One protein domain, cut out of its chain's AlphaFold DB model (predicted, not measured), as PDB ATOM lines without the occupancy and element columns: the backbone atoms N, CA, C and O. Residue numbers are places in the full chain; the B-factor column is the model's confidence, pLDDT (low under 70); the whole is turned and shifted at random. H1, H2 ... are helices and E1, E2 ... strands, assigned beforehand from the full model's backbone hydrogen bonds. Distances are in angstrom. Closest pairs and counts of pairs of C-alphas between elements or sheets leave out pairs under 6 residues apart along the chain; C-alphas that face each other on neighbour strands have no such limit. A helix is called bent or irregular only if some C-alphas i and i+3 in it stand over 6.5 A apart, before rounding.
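Overview. This is residues 38 to 150 of the 151 residues of the protein "SMP-LTD domain-containing protein" of Glycine max (UniProt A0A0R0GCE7). A rod has H1 and H2 at one end and the long bent helix H3 running to the other, where E1 folds back beside arm H3b and pairs with E2. Residues 38 to 43 stick out. The 113 printed residues, with three named helices then two antiparallel strands, are mixed in class and extended: radius of gyration of the C-alphas 25.5 A, spans 83 by 30 by 24 A.

Along the chain. H1, residues 49 to 58, begins at C-alpha 49 (27.713, 47.640, 25.330). H2 is residues 61 to 64. H3, residues 66 to 108, was assigned as one helix by its hydrogen bonds but is bent: C-alphas 80 and 83 are 7.5 A apart. Its arm H3b, residues 83 to 108, is 35.6 A long. E1 is residues 112 to 119; E2, residues 143 to 149, ends at (59.456, -16.643, 10.806).

Arrangement. The closest C-alphas of H3b and E1, Phe 101 and Ile 113, are 6.0 A apart. In the hairpin E1 E2, N 116 and O 145, 2.9 A apart, are within hydrogen-bond range.

Size, cuts and confidence. The printed part has no cut. The link E1 to E2 is long. Residues 68, 129 to 141 and 150 have pLDDT under 70.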
ATOM      1  N   ASP A  38      35.119  62.075   6.375       74.04
ATOM      2  CA  ASP A  38      35.848  60.866   6.735       74.04
ATOM      3  C   ASP A  38      35.154  60.253   7.959       74.04
ATOM      4  O   ASP A  38      34.926  60.960   8.952       74.04
ATOM      5  N   PRO A  39      34.717  58.984   7.895       72.90
ATOM      6  CA  PRO A  39      34.075  58.363   9.035       72.90
ATOM      7  C   PRO A  39      35.087  58.340  10.180       72.90
ATOM      8  O   PRO A  39      36.197  57.832  10.032       72.90
ATOM      9  N   VAL A  40      34.711  58.907  11.327       73.20
ATOM     10  CA  VAL A  40      35.512  58.819  12.548       73.20
ATOM     11  C   VAL A  40      35.513  57.354  12.970       73.20
ATOM     12  O   VAL A  40      34.561  56.869  13.585       73.20
ATOM     13  N   VAL A  41      36.560  56.629  12.579       75.48
ATOM     14  CA  VAL A  41      36.763  55.241  12.978       75.48
ATOM     15  C   VAL A  41      37.121  55.258  14.458       75.48
ATOM     16  O   VAL A  41      38.211  55.677  14.840       75.48
ATOM     17  N   ARG A  42      36.173  54.851  15.301       76.90
ATOM     18  CA  ARG A  42      36.410  54.652  16.733       76.90
ATOM     19  C   ARG A  42      36.889  53.220  16.964       76.90
ATOM     20  O   ARG A  42      36.333  52.306  16.349       76.90
ATOM     21  N   PRO A  43      37.895  52.996  17.823       76.98
ATOM     22  CA  PRO A  43      38.310  51.647  18.167       76.98
ATOM     23  C   PRO A  43      37.162  50.919  18.879       76.98
ATOM     24  O   PRO A  43      36.407  51.516  19.646       76.98
ATOM     25  N   ILE A  44      37.043  49.607  18.649       72.45
ATOM     26  CA  ILE A  44      35.971  48.780  19.235       72.45
ATOM     27  C   ILE A  44      35.992  48.835  20.776       72.45
ATOM     28  O   ILE A  44      34.948  48.707  21.406       72.45
ATOM     29  N   SER A  45      37.148  49.107  21.389       76.98
ATOM     30  CA  SER A  45      37.304  49.264  22.843       76.98
ATOM     31  C   SER A  45      36.512  50.429  23.444       76.98
ATOM     32  O   SER A  45      36.188  50.388  24.626       76.98
ATOM     33  N   GLU A  46      36.217  51.469  22.661       82.22
ATOM     34  CA  GLU A  46      35.435  52.633  23.107       82.22
ATOM     35  C   GLU A  46      33.935  52.476  22.832       82.22
ATOM     36  O   GLU A  46      33.129  53.338  23.191       82.22
ATOM     37  N   LEU A  47      33.541  51.391  22.164       80.50
ATOM     38  CA  LEU A  47      32.160  51.162  21.798       80.50
ATOM     39  C   LEU A  47      31.374  50.658  23.015       80.50
ATOM     40  O   LEU A  47      31.714  49.646  23.622       80.50
ATOM     41  N   GLY A  48      30.313  51.379  23.386       83.07
ATOM     42  CA  GLY A  48      29.454  50.998  24.509       83.07
ATOM     43  C   GLY A  48      28.761  49.641  24.299       83.07
ATOM     44  O   GLY A  48      28.604  49.198  23.157       83.07
ATOM     45  N   PRO A  49      28.274  48.996  25.377       82.20
ATOM     46  CA  PRO A  49      27.713  47.640  25.330       82.20
ATOM     47  C   PRO A  49      26.552  47.490  24.334       82.20
ATOM     48  O   PRO A  49      26.469  46.482  23.641       82.20
ATOM     49  N   ASN A  50      25.703  48.514  24.202       85.99
ATOM     50  CA  ASN A  50      24.568  48.498  23.273       85.99
ATOM     51  C   ASN A  50      25.024  48.478  21.806       85.99
ATOM     52  O   ASN A  50      24.533  47.685  21.013       85.99
ATOM     53  N   ALA A  51      26.003  49.314  21.452       83.47
ATOM     54  CA  ALA A  51      26.513  49.374  20.086       83.47
ATOM     55  C   ALA A  51      27.357  48.135  19.737       83.47
ATOM     56  O   ALA A  51      27.335  47.679  18.598       83.47
ATOM     57  N   LEU A  52      28.041  47.528  20.716       81.38
ATOM     58  CA  LEU A  52      28.642  46.202  20.536       81.38
ATOM     59  C   LEU A  52      27.575  45.147  20.225       81.38
ATOM     60  O   LEU A  52      27.769  44.340  19.321       81.38
ATOM     61  N   GLN A  53      26.440  45.170  20.928       82.82
ATOM     62  CA  GLN A  53      25.339  44.236  20.691       82.82
ATOM     63  C   GLN A  53      24.699  44.410  19.306       82.82
ATOM     64  O   GLN A  53      24.328  43.413  18.692       82.82
ATOM     65  N   GLU A  54      24.621  45.638  18.790       84.68
ATOM     66  CA  GLU A  54      24.179  45.917  17.416       84.68
ATOM     67  C   GLU A  54      25.182  45.437  16.358       84.68
ATOM     68  O   GLU A  54      24.774  44.959  15.302       84.68
ATOM     69  N   LEU A  55      26.489  45.510  16.635       83.54
ATOM     70  CA  LEU A  55      27.515  44.987  15.727       83.54
ATOM     71  C   LEU A  55      27.619  43.461  15.758       83.54
ATOM     72  O   LEU A  55      28.044  42.868  14.767       83.54
ATOM     73  N   LEU A  56      27.254  42.811  16.869       82.76
ATOM     74  CA  LEU A  56      27.379  41.360  17.006       82.76
ATOM     75  C   LEU A  56      26.726  40.607  15.834       82.76
ATOM     76  O   LEU A  56      27.414  39.767  15.266       82.76
ATOM     77  N   PRO A  57      25.479  40.869  15.400       82.24
ATOM     78  CA  PRO A  57      24.892  40.232  14.217       82.24
ATOM     79  C   PRO A  57      25.692  40.422  12.920       82.24
ATOM     80  O   PRO A  57      25.878  39.438  12.207       82.24
ATOM     81  N   GLU A  58      26.225  41.619  12.672       83.43
ATOM     82  CA  GLU A  58      26.943  41.996  11.440       83.43
ATOM     83  C   GLU A  58      28.336  41.359  11.314       83.43
ATOM     84  O   GLU A  58      28.896  41.252  10.223       83.43
ATOM     85  N   ILE A  59      28.919  40.915  12.430       83.47
ATOM     86  CA  ILE A  59      30.240  40.289  12.421       83.47
ATOM     87  C   ILE A  59      30.181  38.930  11.685       83.47
ATOM     88  O   ILE A  59      29.321  38.096  12.003       83.47
ATOM     89  N   PRO A  60      31.114  38.651  10.750       79.20
ATOM     90  CA  PRO A  60      31.192  37.366  10.064       79.20
ATOM     91  C   PRO A  60      31.318  36.171  11.016       79.20
ATOM     92  O   PRO A  60      31.938  36.260  12.078       79.20
ATOM     93  N   LEU A  61      30.786  35.016  10.607       74.96
ATOM     94  CA  LEU A  61      30.802  33.801  11.427       74.96
ATOM     95  C   LEU A  61      32.231  33.350  11.795       74.96
ATOM     96  O   LEU A  61      32.452  32.965  12.937       74.96
ATOM     97  N   TRP A  62      33.211  33.514  10.899       72.59
ATOM     98  CA  TRP A  62      34.620  33.174  11.151       72.59
ATOM     99  C   TRP A  62      35.251  33.941  12.326       72.59
ATOM    100  O   TRP A  62      36.143  33.426  13.000       72.59
ATOM    101  N   VAL A  63      34.767  35.155  12.627       76.76
ATOM    102  CA  VAL A  63      35.185  35.928  13.813       76.76
ATOM    103  C   VAL A  63      34.462  35.436  15.071       76.76
ATOM    104  O   VAL A  63      35.045  35.423  16.151       76.76
ATOM    105  N   LYS A  64      33.185  35.045  14.946       76.97
ATOM    106  CA  LYS A  64      32.337  34.602  16.071       76.97
ATOM    107  C   LYS A  64      32.703  33.213  16.571       76.97
ATOM    108  O   LYS A  64      32.639  32.953  17.769       76.97
ATOM    109  N   THR A  65      33.031  32.314  15.652       76.63
ATOM    110  CA  THR A  65      33.260  30.896  15.929       76.63
ATOM    111  C   THR A  65      34.603  30.440  15.364       76.63
ATOM    112  O   THR A  65      34.634  29.511  14.550       76.63
ATOM    113  N   PRO A  66      35.725  31.058  15.788       73.23
ATOM    114  CA  PRO A  66      37.035  30.716  15.251       73.23
ATOM    115  C   PRO A  66      37.377  29.248  15.518       73.23
ATOM    116  O   PRO A  66      38.021  28.615  14.695       73.23
ATOM    117  N   ASP A  67      36.917  28.672  16.631       74.12
ATOM    118  CA  ASP A  67      37.248  27.296  17.013       74.12
ATOM    119  C   ASP A  67      36.638  26.243  16.081       74.12
ATOM    120  O   ASP A  67      37.306  25.265  15.754       74.12
ATOM    121  N   TYR A  68      35.411  26.453  15.595       68.29
ATOM    122  CA  TYR A  68      34.777  25.530  14.646       68.29
ATOM    123  C   TYR A  68      35.502  25.545  13.300       68.29
ATOM    124  O   TYR A  68      35.858  24.490  12.780       68.29
ATOM    125  N   GLU A  69      35.812  26.737  12.784       70.95
ATOM    126  CA  GLU A  69      36.577  26.851  11.541       70.95
ATOM    127  C   GLU A  69      38.015  26.344  11.692       70.95
ATOM    128  O   GLU A  69      38.546  25.743  10.761       70.95
ATOM    129  N   ARG A  70      38.642  26.515  12.864       79.77
ATOM    130  CA  ARG A  70      39.973  25.959  13.162       79.77
ATOM    131  C   ARG A  70      39.975  24.437  13.148       79.77
ATOM    132  O   ARG A  70      40.927  23.849  12.646       79.77
ATOM    133  N   VAL A  71      38.938  23.799  13.690       81.34
ATOM    134  CA  VAL A  71      38.815  22.335  13.669       81.34
ATOM    135  C   VAL A  71      38.553  21.838  12.249       81.34
ATOM    136  O   VAL A  71      39.206  20.892  11.813       81.34
ATOM    137  N   ASP A  72      37.679  22.503  11.493       81.76
ATOM    138  CA  ASP A  72      37.444  22.166  10.084       81.76
ATOM    139  C   ASP A  72      38.708  22.351   9.235       81.76
ATOM    140  O   ASP A  72      39.023  21.512   8.388       81.76
ATOM    141  N   TRP A  73      39.464  23.423   9.479       85.08
ATOM    142  CA  TRP A  73      40.769  23.652   8.866       85.08
ATOM    143  C   TRP A  73      41.775  22.562   9.248       85.08
ATOM    144  O   TRP A  73      42.432  22.017   8.364       85.08
ATOM    145  N   LEU A  74      41.865  22.197  10.528       87.33
ATOM    146  CA  LEU A  74      42.769  21.149  11.006       87.33
ATOM    147  C   LEU A  74      42.430  19.794  10.377       87.33
ATOM    148  O   LEU A  74      43.328  19.077   9.949       87.33
ATOM    149  N   ASN A  75      41.145  19.456  10.277       88.16
ATOM    150  CA  ASN A  75      40.694  18.221   9.639       88.16
ATOM    151  C   ASN A  75      41.057  18.190   8.147       88.16
ATOM    152  O   ASN A  75      41.521  17.160   7.660       88.16
ATOM    153  N   LYS A  76      40.905  19.313   7.430       87.20
ATOM    154  CA  LYS A  76      41.356  19.443   6.031       87.20
ATOM    155  C   LYS A  76      42.871  19.295   5.913       87.20
ATOM    156  O   LYS A  76      43.349  18.526   5.091       87.20
ATOM    157  N   PHE A  77      43.618  19.962   6.787       90.46
ATOM    158  CA  PHE A  77      45.073  19.866   6.829       90.46
ATOM    159  C   PHE A  77      45.551  18.428   7.088       90.46
ATOM    160  O   PHE A  77      46.452  17.945   6.406       90.46
ATOM    161  N   LEU A  78      44.930  17.718   8.036       90.37
ATOM    162  CA  LEU A  78      45.242  16.314   8.306       90.37
ATOM    163  C   LEU A  78      44.918  15.418   7.110       90.37
ATOM    164  O   LEU A  78      45.696  14.510   6.841       90.37
ATOM    165  N   LEU A  79      43.825  15.674   6.387       89.68
ATOM    166  CA  LEU A  79      43.471  14.948   5.162       89.68
ATOM    167  C   LEU A  79      44.539  15.092   4.082       89.68
ATOM    168  O   LEU A  79      44.980  14.082   3.534       89.68
ATOM    169  N   ASP A  80      44.993  16.315   3.832       89.83
ATOM    170  CA  ASP A  80      46.011  16.590   2.816       89.83
ATOM    171  C   ASP A  80      47.379  16.000   3.207       89.83
ATOM    172  O   ASP A  80      48.125  15.500   2.363       89.83
ATOM    173  N   MET A  81      47.702  16.013   4.503       92.66
ATOM    174  CA  MET A  81      48.974  15.508   5.030       92.66
ATOM    175  C   MET A  81      48.999  13.993   5.262       92.66
ATOM    176  O   MET A  81      50.085  13.419   5.392       92.66
ATOM    177  N   TRP A  82      47.841  13.333   5.331       92.66
ATOM    178  CA  TRP A  82      47.726  11.945   5.783       92.66
ATOM    179  C   TRP A  82      48.630  10.947   5.048       92.66
ATOM    180  O   TRP A  82      49.296  10.173   5.733       92.66
ATOM    181  N   PRO A  83      48.763  10.971   3.704       88.37
ATOM    182  CA  PRO A  83      49.632  10.022   2.997       88.37
ATOM    183  C   PRO A  83      51.104  10.108   3.435       88.37
ATOM    184  O   PRO A  83      51.823   9.105   3.490       88.37
ATOM    185  N   PHE A  84      51.555  11.317   3.779       91.91
ATOM    186  CA  PHE A  84      52.909  11.561   4.266       91.91
ATOM    187  C   PHE A  84      53.061  11.145   5.730       91.91
ATOM    188  O   PHE A  84      54.077  10.546   6.094       91.91
ATOM    189  N   LEU A  85      52.050  11.432   6.555       92.55
ATOM    190  CA  LEU A  85      52.017  11.039   7.962       92.55
ATOM    191  C   LEU A  85      51.978   9.518   8.121       92.55
ATOM    192  O   LEU A  85      52.781   9.000   8.889       92.55
ATOM    193  N   ASP A  86      51.138   8.805   7.368       90.27
ATOM    194  CA  ASP A  86      51.073   7.337   7.368       90.27
ATOM    195  C   ASP A  86      52.462   6.739   7.112       90.27
ATOM    196  O   ASP A  86      53.023   6.033   7.948       90.27
ATOM    197  N   THR A  87      53.103   7.147   6.014       89.34
ATOM    198  CA  THR A  87      54.444   6.667   5.650       89.34
ATOM    199  C   THR A  87      55.490   6.975   6.728       89.34
ATOM    200  O   THR A  87      56.341   6.133   7.033       89.34
ATOM    201  N   ALA A  88      55.472   8.186   7.293       92.70
ATOM    202  CA  ALA A  88      56.426   8.591   8.320       92.70
ATOM    203  C   ALA A  88      56.215   7.815   9.627       92.70
ATOM    204  O   ALA A  88      57.175   7.283  10.185       92.70
ATOM    205  N   ILE A  89      54.969   7.690  10.083       91.49
ATOM    206  CA  ILE A  89      54.626   6.980  11.314       91.49
ATOM    207  C   ILE A  89      54.942   5.489  11.169       91.49
ATOM    208  O   ILE A  89      55.561   4.920  12.065       91.49
ATOM    209  N   CYS A  90      54.635   4.866  10.030       90.33
ATOM    210  CA  CYS A  90      54.982   3.467   9.770       90.33
ATOM    211  C   CYS A  90      56.500   3.224   9.839       90.33
ATOM    212  O   CYS A  90      56.949   2.228  10.410       90.33
ATOM    213  N   LYS A  91      57.319   4.156   9.332       91.05
ATOM    214  CA  LYS A  91      58.784   4.087   9.474       91.05
ATOM    215  C   LYS A  91      59.232   4.206  10.930       91.05
ATOM    216  O   LYS A  91      60.108   3.450  11.342       91.05
ATOM    217  N   ILE A  92      58.631   5.121  11.693       93.64
ATOM    218  CA  ILE A  92      58.932   5.309  13.119       93.64
ATOM    219  C   ILE A  92      58.543   4.066  13.929       93.64
ATOM    220  O   ILE A  92      59.318   3.612  14.768       93.64
ATOM    221  N   ILE A  93      57.374   3.477  13.671       91.52
ATOM    222  CA  ILE A  93      56.934   2.237  14.325       91.52
ATOM    223  C   ILE A  93      57.911   1.104  14.008       91.52
ATOM    224  O   ILE A  93      58.350   0.416  14.929       91.52
ATOM    225  N   ARG A  94      58.314   0.936  12.740       89.78
ATOM    226  CA  ARG A  94      59.317  -0.069  12.358       89.78
ATOM    227  C   ARG A  94      60.635   0.150  13.097       89.78
ATOM    228  O   ARG A  94      61.099  -0.769  13.762       89.78
ATOM    229  N   SER A  95      61.207   1.353  13.063       90.63
ATOM    230  CA  SER A  95      62.490   1.619  13.731       90.63
ATOM    231  C   SER A  95      62.427   1.465  15.252       90.63
ATOM    232  O   SER A  95      63.393   1.001  15.852       90.63
ATOM    233  N   THR A  96      61.296   1.810  15.872       91.66
ATOM    234  CA  THR A  96      61.101   1.698  17.325       91.66
ATOM    235  C   THR A  96      60.858   0.255  17.758       91.66
ATOM    236  O   THR A  96      61.284  -0.143  18.838       91.66
ATOM    237  N   THR A  97      60.198  -0.548  16.921       90.16
ATOM    238  CA  THR A  97      59.815  -1.920  17.286       90.16
ATOM    239  C   THR A  97      60.887  -2.950  16.931       90.16
ATOM    240  O   THR A  97      61.020  -3.938  17.642       90.16
ATOM    241  N   GLN A  98      61.714  -2.716  15.908       88.02
ATOM    242  CA  GLN A  98      62.856  -3.579  15.567       88.02
ATOM    243  C   GLN A  98      63.766  -3.948  16.765       88.02
ATOM    244  O   GLN A  98      64.036  -5.137  16.953       88.02
ATOM    245  N   PRO A  99      64.197  -3.013  17.640       89.23
ATOM    246  CA  PRO A  99      64.978  -3.378  18.827       89.23
ATOM    247  C   PRO A  99      64.182  -4.207  19.847       89.23
ATOM    248  O   PRO A  99      64.757  -5.069  20.507       89.23
ATOM    249  N   ILE A 100      62.865  -3.996  19.954       88.96
ATOM    250  CA  ILE A 100      61.991  -4.796  20.824       88.96
ATOM    251  C   ILE A 100      61.911  -6.222  20.271       88.96
ATOM    252  O   ILE A 100      62.152  -7.187  20.991       88.96
ATOM    253  N   PHE A 101      61.649  -6.372  18.975       88.11
ATOM    254  CA  PHE A 101      61.608  -7.665  18.303       88.11
ATOM    255  C   PHE A 101      62.916  -8.444  18.429       88.11
ATOM    256  O   PHE A 101      62.866  -9.648  18.672       88.11
ATOM    257  N   ALA A 102      64.072  -7.782  18.354       86.43
ATOM    258  CA  ALA A 102      65.366  -8.428  18.572       86.43
ATOM    259  C   ALA A 102      65.485  -9.062  19.975       86.43
ATOM    260  O   ALA A 102      65.993 -10.177  20.103       86.43
ATOM    261  N   GLU A 103      64.960  -8.409  21.019       87.33
ATOM    262  CA  GLU A 103      64.949  -8.954  22.386       87.33
ATOM    263  C   GLU A 103      64.085 -10.222  22.492       87.33
ATOM    264  O   GLU A 103      64.491 -11.215  23.101       87.33
ATOM    265  N   TYR A 104      62.897 -10.214  21.879       84.62
ATOM    266  CA  TYR A 104      61.983 -11.362  21.896       84.62
ATOM    267  C   TYR A 104      62.483 -12.524  21.030       84.62
ATOM    268  O   TYR A 104      62.396 -13.678  21.451       84.62
ATOM    269  N   THR A 105      63.066 -12.223  19.871       82.22
ATOM    270  CA  THR A 105      63.668 -13.203  18.952       82.22
ATOM    271  C   THR A 105      64.727 -14.039  19.683       82.22
ATOM    272  O   THR A 105      64.700 -15.269  19.624       82.22
ATOM    273  N   GLY A 106      65.585 -13.392  20.485       79.39
ATOM    274  CA  GLY A 106      66.586 -14.078  21.309       79.39
ATOM    275  C   GLY A 106      66.010 -14.911  22.463       79.39
ATOM    276  O   GLY A 106      66.562 -15.960  22.787       79.39
ATOM    277  N   LYS A 107      64.899 -14.480  23.081       83.96
ATOM    278  CA  LYS A 107      64.268 -15.200  24.207       83.96
ATOM    279  C   LYS A 107      63.484 -16.440  23.776       83.96
ATOM    280  O   LYS A 107      63.499 -17.434  24.495       83.96
ATOM    281  N   TYR A 108      62.790 -16.371  22.643       80.60
ATOM    282  CA  TYR A 108      61.839 -17.402  22.211       80.60
ATOM    283  C   TYR A 108      62.356 -18.287  21.066       80.60
ATOM    284  O   TYR A 108      61.591 -19.087  20.542       80.60
ATOM    285  N   GLN A 109      63.636 -18.172  20.686       77.06
ATOM    286  CA  GLN A 109      64.230 -18.887  19.543       77.06
ATOM    287  C   GLN A 109      63.434 -18.721  18.236       77.06
ATOM    288  O   GLN A 109      63.354 -19.639  17.427       77.06
ATOM    289  N   ILE A 110      62.851 -17.543  18.020       79.39
ATOM    290  CA  ILE A 110      62.224 -17.171  16.743       79.39
ATOM    291  C   ILE A 110      63.349 -16.722  15.801       79.39
ATOM    292  O   ILE A 110      64.370 -16.220  16.271       79.39
ATOM    293  N   LYS A 111      63.224 -16.908  14.483       78.99
ATOM    294  CA  LYS A 111      64.294 -16.543  13.536       78.99
ATOM    295  C   LYS A 111      64.302 -15.045  13.233       78.99
ATOM    296  O   LYS A 111      65.355 -14.411  13.263       78.99
ATOM    297  N   ALA A 112      63.135 -14.487  12.924       79.77
ATOM    298  CA  ALA A 112      62.952 -13.064  12.675       79.77
ATOM    299  C   ALA A 112      61.485 -12.670  12.852       79.77
ATOM    300  O   ALA A 112      60.572 -13.436  12.539       79.77
ATOM    301  N   ILE A 113      61.277 -11.443  13.316       83.48
ATOM    302  CA  ILE A 113      59.964 -10.827  13.452       83.48
ATOM    303  C   ILE A 113      59.995  -9.514  12.672       83.48
ATOM    304  O   ILE A 113      60.802  -8.636  12.980       83.48
ATOM    305  N   ASP A 114      59.120  -9.370  11.678       84.13
ATOM    306  CA  ASP A 114      58.997  -8.128  10.911       84.13
ATOM    307  C   ASP A 114      57.542  -7.840  10.512       84.13
ATOM    308  O   ASP A 114      56.649  -8.687  10.613       84.13
ATOM    309  N   PHE A 115      57.286  -6.612  10.071       83.03
ATOM    310  CA  PHE A 115      55.980  -6.182   9.583       83.03
ATOM    311  C   PHE A 115      55.866  -6.391   8.070       83.03
ATOM    312  O   PHE A 115      56.532  -5.683   7.309       83.03
ATOM    313  N   ASP A 116      54.960  -7.276   7.648       81.53
ATOM    314  CA  ASP A 116      54.669  -7.559   6.234       81.53
ATOM    315  C   ASP A 116      54.005  -6.344   5.570       81.53
ATOM    316  O   ASP A 116      54.543  -5.723   4.653       81.53
ATOM    317  N   GLU A 117      52.888  -5.900   6.149       79.83
ATOM    318  CA  GLU A 117      52.180  -4.692   5.743       79.83
ATOM    319  C   GLU A 117      51.864  -3.853   6.981       79.83
ATOM    320  O   GLU A 117      51.243  -4.318   7.940       79.83
ATOM    321  N   LEU A 118      52.325  -2.603   6.961       83.21
ATOM    322  CA  LEU A 118      52.080  -1.627   8.012       83.21
ATOM    323  C   LEU A 118      51.513  -0.366   7.365       83.21
ATOM    324  O   LEU A 118      52.255   0.393   6.738       83.21
ATOM    325  N   SER A 119      50.206  -0.168   7.510       85.33
ATOM    326  CA  SER A 119      49.528   1.067   7.114       85.33
ATOM    327  C   SER A 119      48.453   1.427   8.131       85.33
ATOM    328  O   SER A 119      47.658   0.586   8.561       85.33
ATOM    329  N   LEU A 120      48.392   2.705   8.487       84.02
ATOM    330  CA  LEU A 120      47.379   3.280   9.368       84.02
ATOM    331  C   LEU A 120      46.023   3.469   8.669       84.02
ATOM    332  O   LEU A 120      45.073   3.951   9.287       84.02
ATOM    333  N   GLY A 121      45.911   3.065   7.403       84.40
ATOM    334  CA  GLY A 121      44.715   3.224   6.587       84.40
ATOM    335  C   GLY A 121      44.730   4.524   5.783       84.40
ATOM    336  O   GLY A 121      45.604   5.374   5.916       84.40
ATOM    337  N   THR A 122      43.744   4.686   4.901       80.14
ATOM    338  CA  THR A 122      43.708   5.806   3.938       80.14
ATOM    339  C   THR A 122      43.102   7.089   4.513       80.14
ATOM    340  O   THR A 122      43.248   8.149   3.914       80.14
ATOM    341  N   LEU A 123      42.403   7.014   5.648       80.94
ATOM    342  CA  LEU A 123      41.697   8.155   6.230       80.94
ATOM    343  C   LEU A 123      42.388   8.636   7.510       80.94
ATOM    344  O   LEU A 123      42.633   7.809   8.392       80.94
ATOM    345  N   PRO A 124      42.644   9.949   7.657       84.16
ATOM    346  CA  PRO A 124      43.167  10.500   8.898       84.16
ATOM    347  C   PRO A 124      42.147  10.422  10.038       84.16
ATOM    348  O   PRO A 124      40.931  10.391   9.803       84.16
ATOM    349  N   PRO A 125      42.614  10.497  11.295       82.31
ATOM    350  CA  PRO A 125      41.739  10.771  12.420       82.31
ATOM    351  C   PRO A 125      41.064  12.134  12.227       82.31
ATOM    352  O   PRO A 125      41.707  13.125  11.888       82.31
ATOM    353  N   THR A 126      39.755  12.182  12.460       81.00
ATOM    354  CA  THR A 126      38.987  13.431  12.449       81.00
ATOM    355  C   THR A 126      38.832  13.925  13.879       81.00
ATOM    356  O   THR A 126      38.308  13.208  14.734       81.00
ATOM    357  N   VAL A 127      39.257  15.157  14.143       77.92
ATOM    358  CA  VAL A 127      38.974  15.833  15.409       77.92
ATOM    359  C   VAL A 127      37.562  16.394  15.308       77.92
ATOM    360  O   VAL A 127      37.296  17.273  14.492       77.92
ATOM    361  N   CYS A 128      36.636  15.888  16.120       71.44
ATOM    362  CA  CYS A 128      35.298  16.457  16.221       71.44
ATOM    363  C   CYS A 128      35.078  17.066  17.604       71.44
ATOM    364  O   CYS A 128      35.310  16.413  18.619       71.44
ATOM    365  N   GLY A 129      34.575  18.304  17.644       68.91
ATOM    366  CA  GLY A 129      34.144  18.954  18.886       68.91
ATOM    367  C   GLY A 129      32.840  18.387  19.464       68.91
ATOM    368  O   GLY A 129      32.499  18.680  20.606       68.91
ATOM    369  N   LYS A 130      32.096  17.569  18.704       63.96
ATOM    370  CA  LYS A 130      30.882  16.886  19.169       63.96
ATOM    371  C   LYS A 130      31.118  15.383  19.284       63.96
ATOM    372  O   LYS A 130      31.415  14.709  18.299       63.96
ATOM    373  N   ILE A 131      30.885  14.846  20.478       59.75
ATOM    374  CA  ILE A 131      30.797  13.404  20.732       59.75
ATOM    375  C   ILE A 131      29.536  12.895  20.010       59.75
ATOM    376  O   ILE A 131      28.443  12.948  20.563       59.75
ATOM    377  N   GLY A 132      29.642  12.504  18.736       61.06
ATOM    378  CA  GLY A 132      28.493  11.961  17.997       61.06
ATOM    379  C   GLY A 132      28.579  11.926  16.470       61.06
ATOM    380  O   GLY A 132      27.819  11.177  15.862       61.06
ATOM    381  N   SER A 133      29.486  12.665  15.817       60.91
ATOM    382  CA  SER A 133      29.679  12.496  14.366       60.91
ATOM    383  C   SER A 133      30.596  11.298  14.107       60.91
ATOM    384  O   SER A 133      31.816  11.432  14.021       60.91
ATOM    385  N   PHE A 134      30.019  10.102  14.044       57.49
ATOM    386  CA  PHE A 134      30.769   8.918  13.637       57.49
ATOM    387  C   PHE A 134      31.129   9.037  12.144       57.49
ATOM    388  O   PHE A 134      30.261   9.416  11.350       57.49
ATOM    389  N   PRO A 135      32.375   8.744  11.737       61.52
ATOM    390  CA  PRO A 135      32.734   8.785  10.329       61.52
ATOM    391  C   PRO A 135      31.963   7.725   9.513       61.52
ATOM    392  O   PRO A 135      31.481   6.734  10.068       61.52
ATOM    393  N   PRO A 136      31.814   7.900   8.189       61.59
ATOM    394  CA  PRO A 136      31.050   6.979   7.347       61.59
ATOM    395  C   PRO A 136      31.589   5.544   7.428       61.59
ATOM    396  O   PRO A 136      32.795   5.333   7.387       61.59
ATOM    397  N   LYS A 137      30.693   4.545   7.490       58.80
ATOM    398  CA  LYS A 137      31.019   3.113   7.689       58.80
ATOM    399  C   LYS A 137      31.954   2.489   6.638       58.80
ATOM    400  O   LYS A 137      32.440   1.388   6.854       58.80
ATOM    401  N   THR A 138      32.212   3.146   5.511       56.09
ATOM    402  CA  THR A 138      33.033   2.627   4.402       56.09
ATOM    403  C   THR A 138      34.546   2.777   4.629       56.09
ATOM    404  O   THR A 138      35.305   2.865   3.665       56.09
ATOM    405  N   GLN A 139      35.011   2.850   5.881       56.58
ATOM    406  CA  GLN A 139      36.420   3.099   6.191       56.58
ATOM    407  C   GLN A 139      37.297   1.867   5.941       56.58
ATOM    408  O   GLN A 139      36.965   0.756   6.353       56.58
ATOM    409  N   LYS A 140      38.465   2.084   5.325       64.14
ATOM    410  CA  LYS A 140      39.583   1.138   5.406       64.14
ATOM    411  C   LYS A 140      40.296   1.376   6.733       64.14
ATOM    412  O   LYS A 140      40.923   2.418   6.912       64.14
ATOM    413  N   TYR A 141      40.134   0.438   7.659       66.65
ATOM    414  CA  TYR A 141      40.788   0.452   8.965       66.65
ATOM    415  C   TYR A 141      42.302   0.266   8.826       66.65
ATOM    416  O   TYR A 141      42.774  -0.250   7.812       66.65
ATOM    417  N   ALA A 142      43.048   0.674   9.855       72.94
ATOM    418  CA  ALA A 142      44.475   0.404   9.947       72.94
ATOM    419  C   ALA A 142      44.731  -1.106   9.824       72.94
ATOM    420  O   ALA A 142      44.088  -1.911  10.503       72.94
ATOM    421  N   HIS A 143      45.643  -1.474   8.928       72.54
ATOM    422  CA  HIS A 143      45.982  -2.858   8.636       72.54
ATOM    423  C   HIS A 143      47.394  -3.126   9.153       72.54
ATOM    424  O   HIS A 143      48.368  -2.522   8.697       72.54
ATOM    425  N   PHE A 144      47.478  -4.013  10.142       76.33
ATOM    426  CA  PHE A 144      48.724  -4.442  10.762       76.33
ATOM    427  C   PHE A 144      48.896  -5.931  10.485       76.33
ATOM    428  O   PHE A 144      48.229  -6.754  11.112       76.33
ATOM    429  N   GLN A 145      49.768  -6.275   9.541       78.30
ATOM    430  CA  GLN A 145      50.142  -7.662   9.274       78.30
ATOM    431  C   GLN A 145      51.573  -7.889   9.737       78.30
ATOM    432  O   GLN A 145      52.516  -7.236   9.285       78.30
ATOM    433  N   MET A 146      51.720  -8.812  10.680       78.07
ATOM    434  CA  MET A 146      52.997  -9.193  11.260       78.07
ATOM    435  C   MET A 146      53.393 -10.550  10.698       78.07
ATOM    436  O   MET A 146      52.596 -11.489  10.721       78.07
ATOM    437  N   LYS A 147      54.625 -10.651  10.212       78.52
ATOM    438  CA  LYS A 147      55.200 -11.905   9.753       78.52
ATOM    439  C   LYS A 147      56.185 -12.396  10.801       78.52
ATOM    440  O   LYS A 147      57.135 -11.700  11.156       78.52
ATOM    441  N   ILE A 148      55.931 -13.599  11.291       77.13
ATOM    442  CA  ILE A 148      56.800 -14.301  12.229       77.13
ATOM    443  C   ILE A 148      57.411 -15.463  11.449       77.13
ATOM    444  O   ILE A 148      56.681 -16.295  10.908       77.13
ATOM    445  N   GLU A 149      58.737 -15.474  11.313       73.56
ATOM    446  CA  GLU A 149      59.456 -16.643  10.806       73.56
ATOM    447  C   GLU A 149      59.840 -17.533  11.991       73.56
ATOM    448  O   GLU A 149      60.788 -17.234  12.724       73.56
ATOM    449  N   ASP A 150      59.095 -18.624  12.153       69.20
ATOM    450  CA  ASP A 150      59.433 -19.719  13.061       69.20
ATOM    451  C   ASP A 150      60.364 -20.734  12.364       69.20
ATOM    452  O   ASP A 150      60.507 -20.721  11.137       69.20
TER     453      ASP A 150